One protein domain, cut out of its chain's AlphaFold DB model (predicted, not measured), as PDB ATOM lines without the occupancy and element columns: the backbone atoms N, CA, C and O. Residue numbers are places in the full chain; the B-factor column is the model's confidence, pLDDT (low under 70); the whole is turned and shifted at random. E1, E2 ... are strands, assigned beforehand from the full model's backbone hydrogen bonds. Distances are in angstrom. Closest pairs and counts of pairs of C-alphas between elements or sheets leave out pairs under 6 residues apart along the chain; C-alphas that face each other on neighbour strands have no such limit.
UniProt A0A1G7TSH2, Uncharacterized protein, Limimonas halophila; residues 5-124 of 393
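What this domain is: This is residues 5 to 124 of the 393 residues of an uncharacterized protein of Limimonas halophila (UniProt A0A1G7TSH2). Two six-stranded sheets stand face to face as a strongly twisted sandwich, and from E1 to E6 the chain winds between them in stacked turns, placing strands in the two sheets alternately. The hairpins of E7 E8 E9 complete one sheet and those of E10 E11 E12 the other, while residues 111 to 124, with no named element, lie at the end where E7 and E12 are. The printed part has 120 residues, no named helix and 12 named strands, E1 to E12 along the chain; the class is all strand, with 59 residues, under half, in named strands. The sheets, in the orders E1 E3 E5 E9 E8 E7 and E2 E4 E6 E10 E11 E12, are both mixed. The whole is compact, with a radius of gyration of the C-alphas of 13.3 A and spans of 37 by 31 by 22 A.

How they stand to each other: E1, residues 5 to 7, is an edge strand and the parallel neighbour of E3, residues 21 to 24, with N 6 and O 22 2.8 A apart. E2, residues 13 to 16, is an edge strand of the other sheet, parallel to E4, residues 30 to 34, with N 15 and O 31 at 2.9 A. E5, residues 39 to 44, is parallel to E3, with N 23 and O 41 at 2.8 A. E6, residues 49 to 52, is parallel to E4, with N 32 and O 49 at 2.8 A. E7, residues 60 to 64, E8, residues 67 to 71, and E9, residues 77 to 82, form a meander, each strand the antiparallel neighbour of the one before; N 62 and O 69 are 2.9 A apart, N 80 and O 68 2.7 A. E9 is also parallel to E5, with N 40 and O 77 at 2.8 A. E10, residues 86 to 90, is parallel to E6, with N 50 and O 87 at 2.8 A, and opens a second meander with E11, residues 93 to 100, and E12, residues 107 to 110; N 88 and O 95 are 2.8 A apart, N 98 and O 109 2.9 A. Between the sheets, the closest C-alphas of E7 and E12 are those of Ala 63 and Val 108, 6.4 A apart.

Where its parts are: E1 begins at C-alpha 5, (24.840, 51.718, 110.980). From first to last C-alpha, E5 and E9 each measure 15.4 A and E11 22.2 A. E12 ends at C-alpha 110, (43.554, 43.817, 93.644).

The domain as a whole: The C-alphas farthest apart are those of Pro 18 and Ser 103, 40.1 A. The printed part has no cut and no long link. Mean pLDDT of the printed part is 91.2; residue 18 is under 70.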
ATOM      1  N   LEU A   5      25.167  51.560 112.400       83.38
ATOM      2  CA  LEU A   5      24.840  51.718 110.980       83.38
ATOM      3  C   LEU A   5      24.999  53.186 110.587       83.38
ATOM      4  O   LEU A   5      24.191  54.022 110.992       83.38
ATOM      5  N   PHE A   6      25.993  53.469 109.755       83.38
ATOM      6  CA  PHE A   6      26.191  54.770 109.134       83.38
ATOM      7  C   PHE A   6      25.594  54.754 107.722       83.38
ATOM      8  O   PHE A   6      25.882  53.865 106.915       83.38
ATOM      9  N   VAL A   7      24.709  55.708 107.431       85.19
ATOM     10  CA  VAL A   7      24.058  55.840 106.121       85.19
ATOM     11  C   VAL A   7      24.483  57.166 105.520       85.19
ATOM     12  O   VAL A   7      24.169  58.217 106.075       85.19
ATOM     13  N   LEU A   8      25.180  57.092 104.390       87.12
ATOM     14  CA  LEU A   8      25.669  58.257 103.665       87.12
ATOM     15  C   LEU A   8      24.510  59.015 103.001       87.12
ATOM     16  O   LEU A   8      23.482  58.440 102.630       87.12
ATOM     17  N   ASP A   9      24.654  60.333 102.890       83.19
ATOM     18  CA  ASP A   9      23.561  61.247 102.530       83.19
ATOM     19  C   ASP A   9      23.225  61.292 101.025       83.19
ATOM     20  O   ASP A   9      22.234  61.909 100.620       83.19
ATOM     21  N   GLY A  10      24.009  60.605 100.191       81.88
ATOM     22  CA  GLY A  10      23.833  60.577  98.739       81.88
ATOM     23  C   GLY A  10      24.696  61.576  97.970       81.88
ATOM     24  O   GLY A  10      24.538  61.675  96.750       81.88
ATOM     25  N   SER A  11      25.560  62.328  98.656       86.25
ATOM     26  CA  SER A  11      26.533  63.246  98.068       86.25
ATOM     27  C   SER A  11      27.968  62.718  98.191       86.25
ATOM     28  O   SER A  11      28.231  61.780  98.947       86.25
ATOM     29  N   GLN A  12      28.885  63.299  97.409       87.06
ATOM     30  CA  GLN A  12      30.310  62.990  97.519       87.06
ATOM     31  C   GLN A  12      30.837  63.506  98.855       87.06
ATOM     32  O   GLN A  12      30.678  64.688  99.159       87.06
ATOM     33  N   GLN A  13      31.464  62.625  99.629       86.19
ATOM     34  CA  GLN A  13      31.947  62.936 100.970       86.19
ATOM     35  C   GLN A  13      33.120  62.041 101.363       86.19
ATOM     36  O   GLN A  13      33.227  60.909 100.888       86.19
ATOM     37  N   THR A  14      33.950  62.558 102.265       86.56
ATOM     38  CA  THR A  14      34.978  61.805 102.983       86.56
ATOM     39  C   THR A  14      34.507  61.611 104.418       86.56
ATOM     40  O   THR A  14      34.057  62.572 105.043       86.56
ATOM     41  N   VAL A  15      34.570  60.383 104.928       85.81
ATOM     42  CA  VAL A  15      34.118  60.044 106.283       85.81
ATOM     43  C   VAL A  15      35.208  59.276 107.015       85.81
ATOM     44  O   VAL A  15      35.593  58.186 106.589       85.81
ATOM     45  N   LEU A  16      35.647  59.829 108.144       79.12
ATOM     46  CA  LEU A  16      36.478  59.142 109.125       79.12
ATOM     47  C   LEU A  16      35.597  58.304 110.056       79.12
ATOM     48  O   LEU A  16      34.591  58.790 110.581       79.12
ATOM     49  N   LEU A  17      35.950  57.031 110.239       80.31
ATOM     50  CA  LEU A  17      35.184  56.083 111.050       80.31
ATOM     51  C   LEU A  17      36.043  55.560 112.211       80.31
ATOM     52  O   LEU A  17      36.628  54.483 112.091       80.31
ATOM     53  N   PRO A  18      36.093  56.267 113.355       66.75
ATOM     54  CA  PRO A  18      36.948  55.907 114.494       66.75
ATOM     55  C   PRO A  18      36.479  54.663 115.262       66.75
ATOM     56  O   PRO A  18      37.123  54.218 116.205       66.75
ATOM     57  N   LEU A  19      35.339  54.081 114.888       72.56
ATOM     58  CA  LEU A  19      34.695  53.006 115.629       72.56
ATOM     59  C   LEU A  19      34.137  51.934 114.699       72.56
ATOM     60  O   LEU A  19      33.993  52.139 113.494       72.56
ATOM     61  N   GLN A  20      33.755  50.795 115.281       73.31
ATOM     62  CA  GLN A  20      33.144  49.704 114.527       73.31
ATOM     63  C   GLN A  20      31.828  50.156 113.880       73.31
ATOM     64  O   GLN A  20      30.821  50.386 114.567       73.31
ATOM     65  N   ALA A  21      31.827  50.272 112.556       79.50
ATOM     66  CA  ALA A  21      30.703  50.799 111.801       79.50
ATOM     67  C   ALA A  21      30.412  49.951 110.569       79.50
ATOM     68  O   ALA A  21      31.281  49.573 109.787       79.50
ATOM     69  N   ARG A  22      29.123  49.722 110.340       79.31
ATOM     70  CA  ARG A  22      28.629  49.289 109.044       79.31
ATOM     71  C   ARG A  22      28.244  50.525 108.252       79.31
ATOM     72  O   ARG A  22      27.312  51.228 108.635       79.31
ATOM     73  N   VAL A  23      28.901  50.742 107.126       84.62
ATOM     74  CA  VAL A  23      28.618  51.853 106.225       84.62
ATOM     75  C   VAL A  23      27.866  51.357 105.005       84.62
ATOM     76  O   VAL A  23      28.312  50.481 104.264       84.62
ATOM     77  N   SER A  24      26.685  51.928 104.795       83.75
ATOM     78  CA  SER A  24      25.960  51.753 103.543       83.75
ATOM     79  C   SER A  24      26.311  52.904 102.611       83.75
ATOM     80  O   SER A  24      25.798  54.009 102.796       83.75
ATOM     81  N   GLY A  25      27.141  52.611 101.608       80.75
ATOM     82  CA  GLY A  25      27.431  53.533 100.516       80.75
ATOM     83  C   GLY A  25      26.191  53.897  99.698       80.75
ATOM     84  O   GLY A  25      25.136  53.247  99.805       80.75
ATOM     85  N   THR A  26      26.296  54.950  98.893       85.31
ATOM     86  CA  THR A  26      25.229  55.423  98.006       85.31
ATOM     87  C   THR A  26      25.578  55.187  96.530       85.31
ATOM     88  O   THR A  26      26.064  54.125  96.157       85.31
ATOM     89  N   ARG A  27      25.181  56.104  95.638       84.12
ATOM     90  CA  ARG A  27      25.565  56.121  94.218       84.12
ATOM     91  C   ARG A  27      26.596  57.208  93.909       84.12
ATOM     92  O   ARG A  27      26.998  57.315  92.752       84.12
ATOM     93  N   ALA A  28      26.877  58.084  94.871       88.25
ATOM     94  CA  ALA A  28      27.930  59.077  94.752       88.25
ATOM     95  C   ALA A  28      29.288  58.414  95.005       88.25
ATOM     96  O   ALA A  28      29.328  57.309  95.525       88.25
ATOM     97  N   ALA A  29      30.362  59.092  94.606       89.12
ATOM     98  CA  ALA A  29      31.721  58.699  94.959       89.12
ATOM     99  C   ALA A  29      31.965  59.010  96.437       89.12
ATOM    100  O   ALA A  29      31.761  60.150  96.857       89.12
ATOM    101  N   GLU A  30      32.374  58.020  97.218       92.44
ATOM    102  CA  GLU A  30      32.545  58.147  98.666       92.44
ATOM    103  C   GLU A  30      33.945  57.714  99.091       92.44
ATOM    104  O   GLU A  30      34.430  56.677  98.645       92.44
ATOM    105  N   THR A  31      34.579  58.482  99.978       93.25
ATOM    106  CA  THR A  31      35.879  58.131 100.562       93.25
ATOM    107  C   THR A  31      35.690  57.725 102.018       93.25
ATOM    108  O   THR A  31      35.210  58.518 102.828       93.25
ATOM    109  N   LEU A  32      36.070  56.498 102.368       92.50
ATOM    110  CA  LEU A  32      36.072  56.018 103.749       92.50
ATOM    111  C   LEU A  32      37.490  55.912 104.279       92.50
ATOM    112  O   LEU A  32      38.313  55.224 103.688       92.50
ATOM    113  N   GLN A  33      37.744  56.539 105.416       92.00
ATOM    114  CA  GLN A  33      39.032  56.491 106.096       92.00
ATOM    115  C   GLN A  33      38.979  55.463 107.226       92.00
ATOM    116  O   GLN A  33      38.127  55.555 108.116       92.00
ATOM    117  N   VAL A  34      39.862  54.464 107.150       89.12
ATOM    118  CA  VAL A  34      40.001  53.369 108.116       89.12
ATOM    119  C   VAL A  34      41.170  53.687 109.052       89.12
ATOM    120  O   VAL A  34      42.325  53.479 108.669       89.12
ATOM    121  N   PRO A  35      40.896  54.183 110.271       77.06
ATOM    122  CA  PRO A  35      41.947  54.515 111.224       77.06
ATOM    123  C   PRO A  35      42.631  53.251 111.753       77.06
ATOM    124  O   PRO A  35      42.185  52.125 111.509       77.06
ATOM    125  N   ALA A  36      43.704  53.435 112.522       74.56
ATOM    126  CA  ALA A  36      44.572  52.356 112.997       74.56
ATOM    127  C   ALA A  36      43.847  51.226 113.761       74.56
ATOM    128  O   ALA A  36      44.342  50.100 113.798       74.56
ATOM    129  N   ARG A  37      42.666  51.492 114.341       75.25
ATOM    130  CA  ARG A  37      41.877  50.522 115.128       75.25
ATOM    131  C   ARG A  37      40.405  50.389 114.690       75.25
ATOM    132  O   ARG A  37      39.571  49.917 115.464       75.25
ATOM    133  N   GLY A  38      40.064  50.799 113.467       74.00
ATOM    134  CA  GLY A  38      38.688  50.731 112.951       74.00
ATOM    135  C   GLY A  38      38.295  49.344 112.422       74.00
ATOM    136  O   GLY A  38      39.104  48.696 111.773       74.00
ATOM    137  N   ASP A  39      37.046  48.909 112.637       85.12
ATOM    138  CA  ASP A  39      36.454  47.731 111.970       85.12
ATOM    139  C   ASP A  39      35.252  48.174 111.128       85.12
ATOM    140  O   ASP A  39      34.185  48.504 111.662       85.12
ATOM    141  N   ILE A  40      35.435  48.246 109.810       90.44
ATOM    142  CA  ILE A  40      34.433  48.784 108.891       90.44
ATOM    143  C   ILE A  40      33.846  47.696 107.995       90.44
ATOM    144  O   ILE A  40      34.542  46.813 107.509       90.44
ATOM    145  N   SER A  41      32.550  47.795 107.705       90.75
ATOM    146  CA  SER A  41      31.910  47.013 106.642       90.75
ATOM    147  C   SER A  41      31.272  47.955 105.631       90.75
ATOM    148  O   SER A  41      30.364  48.704 105.990       90.75
ATOM    149  N   PHE A  42      31.729  47.923 104.379       92.62
ATOM    150  CA  PHE A  42      31.369  48.881 103.335       92.62
ATOM    151  C   PHE A  42      30.884  48.193 102.057       92.62
ATOM    152  O   PHE A  42      31.451  47.202 101.609       92.62
ATOM    153  N   GLY A  43      29.821  48.718 101.446       93.56
ATOM    154  CA  GLY A  43      29.355  48.282 100.128       93.56
ATOM    155  C   GLY A  43      29.859  49.205  99.026       93.56
ATOM    156  O   GLY A  43      29.158  50.159  98.703       93.56
ATOM    157  N   GLY A  44      31.020  48.898  98.446       92.75
ATOM    158  CA  GLY A  44      31.688  49.771  97.482       92.75
ATOM    159  C   GLY A  44      31.214  49.613  96.033       92.75
ATOM    160  O   GLY A  44      30.844  48.519  95.581       92.75
ATOM    161  N   ASN A  45      31.227  50.727  95.309       94.50
ATOM    162  CA  ASN A  45      30.862  50.903  93.910       94.50
ATOM    163  C   ASN A  45      31.937  51.718  93.170       94.50
ATOM    164  O   ASN A  45      32.888  52.225  93.756       94.50
ATOM    165  N   THR A  46      31.754  51.884  91.857       93.81
ATOM    166  CA  THR A  46      32.650  52.696  91.029       93.81
ATOM    167  C   THR A  46      32.693  54.139  91.508       93.81
ATOM    168  O   THR A  46      31.664  54.813  91.514       93.81
ATOM    169  N   GLY A  47      33.906  54.615  91.782       92.31
ATOM    170  CA  GLY A  47      34.168  55.961  92.286       92.31
ATOM    171  C   GLY A  47      34.344  56.017  93.800       92.31
ATOM    172  O   GLY A  47      34.737  57.067  94.291       92.31
ATOM    173  N   ASP A  48      34.091  54.918  94.514       96.44
ATOM    174  CA  ASP A  48      34.358  54.845  95.946       96.44
ATOM    175  C   ASP A  48      35.834  54.551  96.217       96.44
ATOM    176  O   ASP A  48      36.494  53.839  95.450       96.44
ATOM    177  N   ARG A  49      36.322  55.078  97.338       97.06
ATOM    178  CA  ARG A  49      37.697  54.970  97.818       97.06
ATOM    179  C   ARG A  49      37.705  54.532  99.279       97.06
ATOM    180  O   ARG A  49      36.915  55.019 100.086       97.06
ATOM    181  N   VAL A  50      38.606  53.624  99.631       96.62
ATOM    182  CA  VAL A  50      38.884  53.237 101.019       96.62
ATOM    183  C   VAL A  50      40.344  53.542 101.317       96.62
ATOM    184  O   VAL A  50      41.233  53.048 100.629       96.62
ATOM    185  N   GLU A  51      40.577  54.377 102.319       95.75
ATOM    186  CA  GLU A  51      41.891  54.865 102.715       95.75
ATOM    187  C   GLU A  51      42.365  54.180 103.993       95.75
ATOM    188  O   GLU A  51      41.603  54.008 104.945       95.75
ATOM    189  N   PHE A  52      43.641  53.818 104.006       94.06
ATOM    190  CA  PHE A  52      44.314  53.106 105.077       94.06
ATOM    191  C   PHE A  52      45.539  53.892 105.538       94.06
ATOM    192  O   PHE A  52      46.201  54.551 104.737       94.06
ATOM    193  N   ALA A  53      45.843  53.830 106.832       89.81
ATOM    194  CA  ALA A  53      46.894  54.659 107.416       89.81
ATOM    195  C   ALA A  53      48.330  54.179 107.150       89.81
ATOM    196  O   ALA A  53      49.261  54.948 107.337       89.81
ATOM    197  N   ARG A  54      48.555  52.924 106.746       89.94
ATOM    198  CA  ARG A  54      49.912  52.377 106.535       89.94
ATOM    199  C   ARG A  54      50.115  51.907 105.103       89.94
ATOM    200  O   ARG A  54      49.170  51.899 104.313       89.94
ATOM    201  N   ASP A  55      51.347  51.519 104.806       94.88
ATOM    202  CA  ASP A  55      51.747  50.913 103.540       94.88
ATOM    203  C   ASP A  55      50.954  49.627 103.278       94.88
ATOM    204  O   ASP A  55      50.510  48.945 104.210       94.88
ATOM    205  N   ALA A  56      50.755  49.278 102.007       96.00
ATOM    206  CA  ALA A  56      49.936  48.127 101.629       96.00
ATOM    207  C   ALA A  56      50.458  46.791 102.198       96.00
ATOM    208  O   ALA A  56      49.665  45.889 102.470       96.00
ATOM    209  N   ASP A  57      51.774  46.656 102.396       95.38
ATOM    210  CA  ASP A  57      52.411  45.444 102.928       95.38
ATOM    211  C   ASP A  57      52.227  45.241 104.440       95.38
ATOM    212  O   ASP A  57      52.450  44.137 104.942       95.38
ATOM    213  N   ALA A  58      51.731  46.258 105.148       93.69
ATOM    214  CA  ALA A  58      51.331  46.142 106.542       93.69
ATOM    215  C   ALA A  58      50.003  45.383 106.718       93.69
ATOM    216  O   ALA A  58      49.679  44.975 107.834       93.69
ATOM    217  N   TYR A  59      49.220  45.200 105.648       96.38
ATOM    218  CA  TYR A  59      47.880  44.614 105.701       96.38
ATOM    219  C   TYR A  59      47.842  43.185 105.159       96.38
ATOM    220  O   TYR A  59      48.426  42.857 104.132       96.38
ATOM    221  N   ASP A  60      47.037  42.347 105.800       97.19
ATOM    222  CA  ASP A  60      46.603  41.061 105.278       97.19
ATOM    223  C   ASP A  60      45.379  41.238 104.375       97.19
ATOM    224  O   ASP A  60      44.414  41.926 104.723       97.19
ATOM    225  N   PHE A  61      45.383  40.545 103.235       98.12
ATOM    226  CA  PHE A  61      44.275  40.544 102.285       98.12
ATOM    227  C   PHE A  61      43.675  39.150 102.191       98.12
ATOM    228  O   PHE A  61      44.366  38.154 101.972       98.12
ATOM    229  N   SER A  62      42.356  39.071 102.295       98.06
ATOM    230  CA  SER A  62      41.620  37.837 102.036       98.06
ATOM    231  C   SER A  62      40.319  38.132 101.305       98.06
ATOM    232  O   SER A  62      39.827  39.256 101.310       98.06
ATOM    233  N   ALA A  63      39.758  37.130 100.629       97.81
ATOM    234  CA  ALA A  63      38.514  37.306  99.893       97.81
ATOM    235  C   ALA A  63      37.557  36.125 100.069       97.81
ATOM    236  O   ALA A  63      37.957  34.958 100.120       97.81
ATOM    237  N   GLY A  64      36.262  36.440 100.109       96.44
ATOM    238  CA  GLY A  64      35.173  35.477 100.211       96.44
ATOM    239  C   GLY A  64      33.952  35.935  99.420       96.44
ATOM    240  O   GLY A  64      33.307  36.926  99.753       96.44
ATOM    241  N   GLY A  65      33.593  35.197  98.366       95.69
ATOM    242  CA  GLY A  65      32.499  35.603  97.481       95.69
ATOM    243  C   GLY A  65      32.838  36.903  96.750       95.69
ATOM    244  O   GLY A  65      33.762  36.914  95.944       95.69
ATOM    245  N   ASN A  66      32.080  37.969  97.018       96.75
ATOM    246  CA  ASN A  66      32.343  39.317  96.510       96.75
ATOM    247  C   ASN A  66      32.878  40.280  97.584       96.75
ATOM    248  O   ASN A  66      32.863  41.488  97.372       96.75
ATOM    249  N   VAL A  67      33.292  39.768  98.743       97.88
ATOM    250  CA  VAL A  67      33.838  40.574  99.837       97.88
ATOM    251  C   VAL A  67      35.357  40.467  99.824       97.88
ATOM    252  O   VAL A  67      35.893  39.355  99.821       97.88
ATOM    253  N   LEU A  68      36.020  41.620  99.805       98.25
ATOM    254  CA  LEU A  68      37.436  41.782 100.107       98.25
ATOM    255  C   LEU A  68      37.574  42.153 101.584       98.25
ATOM    256  O   LEU A  68      36.907  43.076 102.037       98.25
ATOM    257  N   THR A  69      38.441  41.471 102.316       98.00
ATOM    258  CA  THR A  69      38.822  41.848 103.677       98.00
ATOM    259  C   THR A  69      40.268  42.320 103.660       98.00
ATOM    260  O   THR A  69      41.144  41.568 103.228       98.00
ATOM    261  N   VAL A  70      40.494  43.545 104.127       97.56
ATOM    262  CA  VAL A  70      41.816  44.144 104.348       97.56
ATOM    263  C   VAL A  70      41.958  44.354 105.848       97.56
ATOM    264  O   VAL A  70      41.132  45.042 106.439       97.56
ATOM    265  N   SER A  71      42.939  43.730 106.492       96.62
ATOM    266  CA  SER A  71      43.045  43.752 107.956       96.62
ATOM    267  C   SER A  71      44.483  43.812 108.441       96.62
ATOM    268  O   SER A  71      45.376  43.322 107.766       96.62
ATOM    269  N   ARG A  72      44.696  44.337 109.644       93.31
ATOM    270  CA  ARG A  72      45.968  44.305 110.361       93.31
ATOM    271  C   ARG A  72      45.853  43.518 111.664       93.31
ATOM    272  O   ARG A  72      44.786  43.503 112.281       93.31
ATOM    273  N   PRO A  73      46.959  42.922 112.142       80.69
ATOM    274  CA  PRO A  73      46.991  42.248 113.439       80.69
ATOM    275  C   PRO A  73      46.687  43.152 114.645       80.69
ATOM    276  O   PRO A  73      46.271  42.645 115.685       80.69
ATOM    277  N   ASP A  74      46.908  44.461 114.526       78.38
ATOM    278  CA  ASP A  74      46.766  45.453 115.602       78.38
ATOM    279  C   ASP A  74      45.388  46.132 115.680       78.38
ATOM    280  O   ASP A  74      45.139  46.882 116.625       78.38
ATOM    281  N   GLY A  75      44.463  45.808 114.770       77.44
ATOM    282  CA  GLY A  75      43.038  46.098 114.951       77.44
ATOM    283  C   GLY A  75      42.321  46.753 113.774       77.44
ATOM    284  O   GLY A  75      41.096  46.656 113.730       77.44
ATOM    285  N   ALA A  76      43.023  47.365 112.814       88.25
ATOM    286  CA  ALA A  76      42.375  47.886 111.608       88.25
ATOM    287  C   ALA A  76      41.802  46.741 110.754       88.25
ATOM    288  O   ALA A  76      42.499  45.780 110.438       88.25
ATOM    289  N   SER A  77      40.543  46.837 110.347       93.44
ATOM    290  CA  SER A  77      39.839  45.848 109.533       93.44
ATOM    291  C   SER A  77      38.809  46.538 108.646       93.44
ATOM    292  O   SER A  77      38.050  47.398 109.087       93.44
ATOM    293  N   ALA A  78      38.767  46.156 107.375       95.94
ATOM    294  CA  ALA A  78      37.778  46.614 106.419       95.94
ATOM    295  C   ALA A  78      37.230  45.441 105.606       95.94
ATOM    296  O   ALA A  78      37.945  44.822 104.822       95.94
ATOM    297  N   GLU A  79      35.936  45.165 105.756       97.19
ATOM    298  CA  GLU A  79      35.170  44.266 104.898       97.19
ATOM    299  C   GLU A  79      34.475  45.061 103.787       97.19
ATOM    300  O   GLU A  79      33.455  45.721 103.998       97.19
ATOM    301  N   ILE A  80      34.999  44.969 102.572       97.44
ATOM    302  CA  ILE A  80      34.533  45.704 101.401       97.44
ATOM    303  C   ILE A  80      33.745  44.747 100.503       97.44
ATOM    304  O   ILE A  80      34.306  43.920  99.783       97.44
ATOM    305  N   ALA A  81      32.420  44.850 100.524       97.19
ATOM    306  CA  ALA A  81      31.553  44.170  99.571       97.19
ATOM    307  C   ALA A  81      31.627  44.880  98.212       97.19
ATOM    308  O   ALA A  81      31.004  45.922  98.004       97.19
ATOM    309  N   LEU A  82      32.371  44.288  97.281       97.00
ATOM    310  CA  LEU A  82      32.596  44.823  95.944       97.00
ATOM    311  C   LEU A  82      31.339  44.615  95.090       97.00
ATOM    312  O   LEU A  82      30.927  43.483  94.816       97.00
ATOM    313  N   ASN A  83      30.711  45.713  94.673       94.56
ATOM    314  CA  ASN A  83      29.652  45.710  93.656       94.56
ATOM    315  C   ASN A  83      30.168  46.202  92.295       94.56
ATOM    316  O   ASN A  83      29.548  45.931  91.264       94.56
ATOM    317  N   ALA A  84      31.299  46.904  92.305       95.19
ATOM    318  CA  ALA A  84      32.087  47.324  91.158       95.19
ATOM    319  C   ALA A  84      33.537  47.580  91.616       95.19
ATOM    320  O   ALA A  84      33.901  47.182  92.725       95.19
ATOM    321  N   ASP A  85      34.342  48.217  90.767       97.38
ATOM    322  CA  ASP A  85      35.708  48.619  91.108       97.38
ATOM    323  C   ASP A  85      35.707  49.685  92.214       97.38
ATOM    324  O   ASP A  85      34.936  50.640  92.133       97.38
ATOM    325  N   VAL A  86      36.568  49.512  93.214       97.94
ATOM    326  CA  VAL A  86      36.769  50.397  94.371       97.94
ATOM    327  C   VAL A  86      38.252  50.728  94.462       97.94
ATOM    328  O   VAL A  86      39.097  49.846  94.299       97.94
ATOM    329  N   GLU A  87      38.582  51.985  94.721       98.25
ATOM    330  CA  GLU A  87      39.960  52.409  94.948       98.25
ATOM    331  C   GLU A  87      40.385  52.103  96.387       98.25
ATOM    332  O   GLU A  87      39.641  52.347  97.335       98.25
ATOM    333  N   LEU A  88      41.578  51.542  96.553       98.12
ATOM    334  CA  LEU A  88      42.217  51.339  97.846       98.12
ATOM    335  C   LEU A  88      43.434  52.255  97.902       98.12
ATOM    336  O   LEU A  88      44.296  52.139  97.034       98.12
ATOM    337  N   ALA A  89      43.511  53.134  98.892       96.94
ATOM    338  CA  ALA A  89      44.643  54.033  99.078       96.94
ATOM    339  C   ALA A  89      45.375  53.712 100.381       96.94
ATOM    340  O   ALA A  89      44.759  53.622 101.440       96.94
ATOM    341  N   PHE A  90      46.689  53.560 100.288       95.50
ATOM    342  CA  PHE A  90      47.613  53.245 101.374       95.50
ATOM    343  C   PHE A  90      48.616  54.387 101.540       95.50
ATOM    344  O   PHE A  90      48.625  55.334 100.745       95.50
ATOM    345  N   ALA A  91      49.461  54.322 102.566       90.12
ATOM    346  CA  ALA A  91      50.484  55.346 102.774       90.12
ATOM    347  C   ALA A  91      51.545  55.385 101.653       90.12
ATOM    348  O   ALA A  91      52.082  56.452 101.361       90.12
ATOM    349  N   ASP A  92      51.762  54.269 100.954       92.06
ATOM    350  CA  ASP A  92      52.720  54.115  99.852       92.06
ATOM    351  C   ASP A  92      52.098  54.204  98.441       92.06
ATOM    352  O   ASP A  92      52.810  54.102  97.436       92.06
ATOM    353  N   GLY A  93      50.787  54.443  98.340       94.88
ATOM    354  CA  GLY A  93      50.082  54.710  97.080       94.88
ATOM    355  C   GLY A  93      48.708  54.053  96.987       94.88
ATOM    356  O   GLY A  93      48.239  53.413  97.927       94.88
ATOM    357  N   SER A  94      48.051  54.190  95.835       97.69
ATOM    358  CA  SER A  94      46.712  53.636  95.608       97.69
ATOM    359  C   SER A  94      46.674  52.539  94.547       97.69
ATOM    360  O   SER A  94      47.555  52.392  93.701       97.69
ATOM    361  N   THR A  95      45.631  51.716  94.599       98.31
ATOM    362  CA  THR A  95      45.334  50.678  93.611       98.31
ATOM    363  C   THR A  95      43.829  50.455  93.491       98.31
ATOM    364  O   THR A  95      43.028  51.069  94.188       98.31
ATOM    365  N   THR A  96      43.413  49.550  92.610       98.25
ATOM    366  CA  THR A  96      42.001  49.208  92.411       98.25
ATOM    367  C   THR A  96      41.717  47.775  92.842       98.25
ATOM    368  O   THR A  96      42.398  46.837  92.417       98.25
ATOM    369  N   ALA A  97      40.662  47.607  93.634       98.25
ATOM    370  CA  ALA A  97      40.026  46.332  93.915       98.25
ATOM    371  C   ALA A  97      38.761  46.156  93.069       98.25
ATOM    372  O   ALA A  97      38.008  47.102  92.865       98.25
ATOM    373  N   GLY A  98      38.486  44.941  92.602       97.81
ATOM    374  CA  GLY A  98      37.317  44.657  91.769       97.81
ATOM    375  C   GLY A  98      36.993  43.171  91.685       97.81
ATOM    376  O   GLY A  98      37.612  42.338  92.347       97.81
ATOM    377  N   ILE A  99      36.004  42.814  90.863       97.38
ATOM    378  CA  ILE A  99      35.643  41.415  90.593       97.38
ATOM    379  C   ILE A  99      35.918  41.108  89.132       97.38
ATOM    380  O   ILE A  99      35.289  41.678  88.238       97.38
ATOM    381  N   ASP A 100      36.774  40.123  88.881       95.88
ATOM    382  CA  ASP A 100      36.893  39.552  87.546       95.88
ATOM    383  C   ASP A 100      35.772  38.543  87.313       95.88
ATOM    384  O   ASP A 100      35.713  37.476  87.927       95.88
ATOM    385  N   ALA A 101      34.863  38.907  86.410       89.62
ATOM    386  CA  ALA A 101      33.762  38.074  85.944       89.62
ATOM    387  C   ALA A 101      34.065  37.400  84.592       89.62
ATOM    388  O   ALA A 101      33.139  37.085  83.837       89.62
ATOM    389  N   GLY A 102      35.346  37.215  84.254       88.25
ATOM    390  CA  GLY A 102      35.801  36.514  83.058       88.25
ATOM    391  C   GLY A 102      35.229  35.095  82.920       88.25
ATOM    392  O   GLY A 102      34.429  34.619  83.718       88.25
ATOM    393  N   SER A 103      35.645  34.350  81.890       74.50
ATOM    394  CA  SER A 103      35.061  33.027  81.578       74.50
ATOM    395  C   SER A 103      35.287  31.928  82.637       74.50
ATOM    396  O   SER A 103      34.924  30.775  82.397       74.50
ATOM    397  N   GLY A 104      35.941  32.252  83.756       87.69
ATOM    398  CA  GLY A 104      36.212  31.369  84.887       87.69
ATOM    399  C   GLY A 104      35.235  31.551  86.053       87.69
ATOM    400  O   GLY A 104      34.161  32.133  85.918       87.69
ATOM    401  N   THR A 105      35.606  31.006  87.212       90.50
ATOM    402  CA  THR A 105      34.926  31.305  88.480       90.50
ATOM    403  C   THR A 105      35.216  32.758  88.851       90.50
ATOM    404  O   THR A 105      36.395  33.110  88.852       90.50
ATOM    405  N   PRO A 106      34.203  33.581  89.178       94.75
ATOM    406  CA  PRO A 106      34.440  34.951  89.610       94.75
ATOM    407  C   PRO A 106      35.414  35.014  90.787       94.75
ATOM    408  O   PRO A 106      35.302  34.214  91.719       94.75
ATOM    409  N   SER A 107      36.350  35.957  90.735       96.94
ATOM    410  CA  SER A 107      37.358  36.163  91.778       96.94
ATOM    411  C   SER A 107      37.501  37.642  92.098       96.94
ATOM    412  O   SER A 107      37.555  38.461  91.179       96.94
ATOM    413  N   VAL A 108      37.615  37.965  93.385       98.19
ATOM    414  CA  VAL A 108      38.056  39.287  93.843       98.19
ATOM    415  C   VAL A 108      39.508  39.492  93.426       98.19
ATOM    416  O   VAL A 108      40.325  38.576  93.558       98.19
ATOM    417  N   GLN A 109      39.812  40.677  92.909       98.19
ATOM    418  CA  GLN A 109      41.144  41.066  92.477       98.19
ATOM    419  C   GLN A 109      41.569  42.394  93.098       98.19
ATOM    420  O   GLN A 109      40.724  43.254  93.322       98.19
ATOM    421  N   VAL A 110      42.874  42.554  93.311       98.00
ATOM    422  CA  VAL A 110      43.554  43.817  93.644       98.00
ATOM    423  C   VAL A 110      44.695  43.980  92.639       98.00
ATOM    424  O   VAL A 110      45.424  43.016  92.398       98.00
ATOM    425  N   ASP A 111      44.802  45.136  91.974       97.44
ATOM    426  CA  ASP A 111      45.738  45.351  90.846       97.44
ATOM    427  C   ASP A 111      45.603  44.268  89.745       97.44
ATOM    428  O   ASP A 111      46.570  43.753  89.181       97.44
ATOM    429  N   GLY A 112      44.370  43.818  89.484       96.12
ATOM    430  CA  GLY A 112      44.089  42.757  88.508       96.12
ATOM    431  C   GLY A 112      44.600  41.359  88.892       96.12
ATOM    432  O   GLY A 112      44.626  40.455  88.051       96.12
ATOM    433  N   ARG A 113      45.025  41.150  90.145       97.12
ATOM    434  CA  ARG A 113      45.504  39.860  90.667       97.12
ATOM    435  C   ARG A 113      44.500  39.273  91.634       97.12
ATOM    436  O   ARG A 113      44.012  39.976  92.509       97.12
ATOM    437  N   ALA A 114      44.207  37.984  91.492       97.31
ATOM    438  CA  ALA A 114      43.271  37.296  92.374       97.31
ATOM    439  C   ALA A 114      43.768  37.291  93.827       97.31
ATOM    440  O   ALA A 114      44.908  36.910  94.086       97.31
ATOM    441  N   VAL A 115      42.891  37.668  94.757       97.69
ATOM    442  CA  VAL A 115      43.152  37.578  96.198       97.69
ATOM    443  C   VAL A 115      42.843  36.151  96.653       97.69
ATOM    444  O   VAL A 115      41.683  35.769  96.818       97.69
ATOM    445  N   ASP A 116      43.886  35.335  96.800       96.38
ATOM    446  CA  ASP A 116      43.814  33.952  97.276       96.38
ATOM    447  C   ASP A 116      44.815  33.690  98.416       96.38
ATOM    448  O   ASP A 116      45.438  34.608  98.939       96.38
ATOM    449  N   SER A 117      44.971  32.432  98.843       94.69
ATOM    450  CA  SER A 117      45.851  32.067  99.966       94.69
ATOM    451  C   SER A 117      47.341  32.374  99.760       94.69
ATOM    452  O   SER A 117      48.117  32.201 100.694       94.69
ATOM    453  N   GLY A 118      47.761  32.704  98.537       94.75
ATOM    454  CA  GLY A 118      49.126  33.102  98.206       94.75
ATOM    455  C   GLY A 118      49.239  34.555  97.754       94.75
ATOM    456  O   GLY A 118      50.258  34.899  97.159       94.75
ATOM    457  N   PHE A 119      48.206  35.374  97.971       97.44
ATOM    458  CA  PHE A 119      48.262  36.797  97.663       97.44
ATOM    459  C   PHE A 119      49.331  37.481  98.524       97.44
ATOM    460  O   PHE A 119      49.359  37.303  99.739       97.44
ATOM    461  N   ASP A 120      50.206  38.238  97.867       96.62
ATOM    462  CA  ASP A 120      51.314  38.959  98.490       96.62
ATOM    463  C   ASP A 120      51.132  40.467  98.241       96.62
ATOM    464  O   ASP A 120      51.342  40.921  97.102       96.62
ATOM    465  N   PRO A 121      50.713  41.236  99.263       94.69
ATOM    466  CA  PRO A 121      50.431  42.663  99.141       94.69
ATOM    467  C   PRO A 121      51.642  43.473  98.677       94.69
ATOM    468  O   PRO A 121      51.482  44.396  97.882       94.69
ATOM    469  N   SER A 122      52.863  43.059  99.037       93.00
ATOM    470  CA  SER A 122      54.092  43.773  98.663       93.00
ATOM    471  C   SER A 122      54.386  43.725  97.155       93.00
ATOM    472  O   SER A 122      55.363  44.300  96.674       93.00
ATOM    473  N   THR A 123      53.606  42.957  96.390       94.31
ATOM    474  CA  THR A 123      53.763  42.836  94.938       94.31
ATOM    475  C   THR A 123      52.778  43.702  94.158       94.31
ATOM    476  O   THR A 123      52.923  43.801  92.933       94.31
ATOM    477  N   VAL A 124      51.769  44.274  94.819       96.75
ATOM    478  CA  VAL A 124      50.730  45.116  94.213       96.75
ATOM    479  C   VAL A 124      51.379  46.337  93.561       96.75
ATOM    480  O   VAL A 124      52.272  46.957  94.128       96.75
TER     481      VAL A 124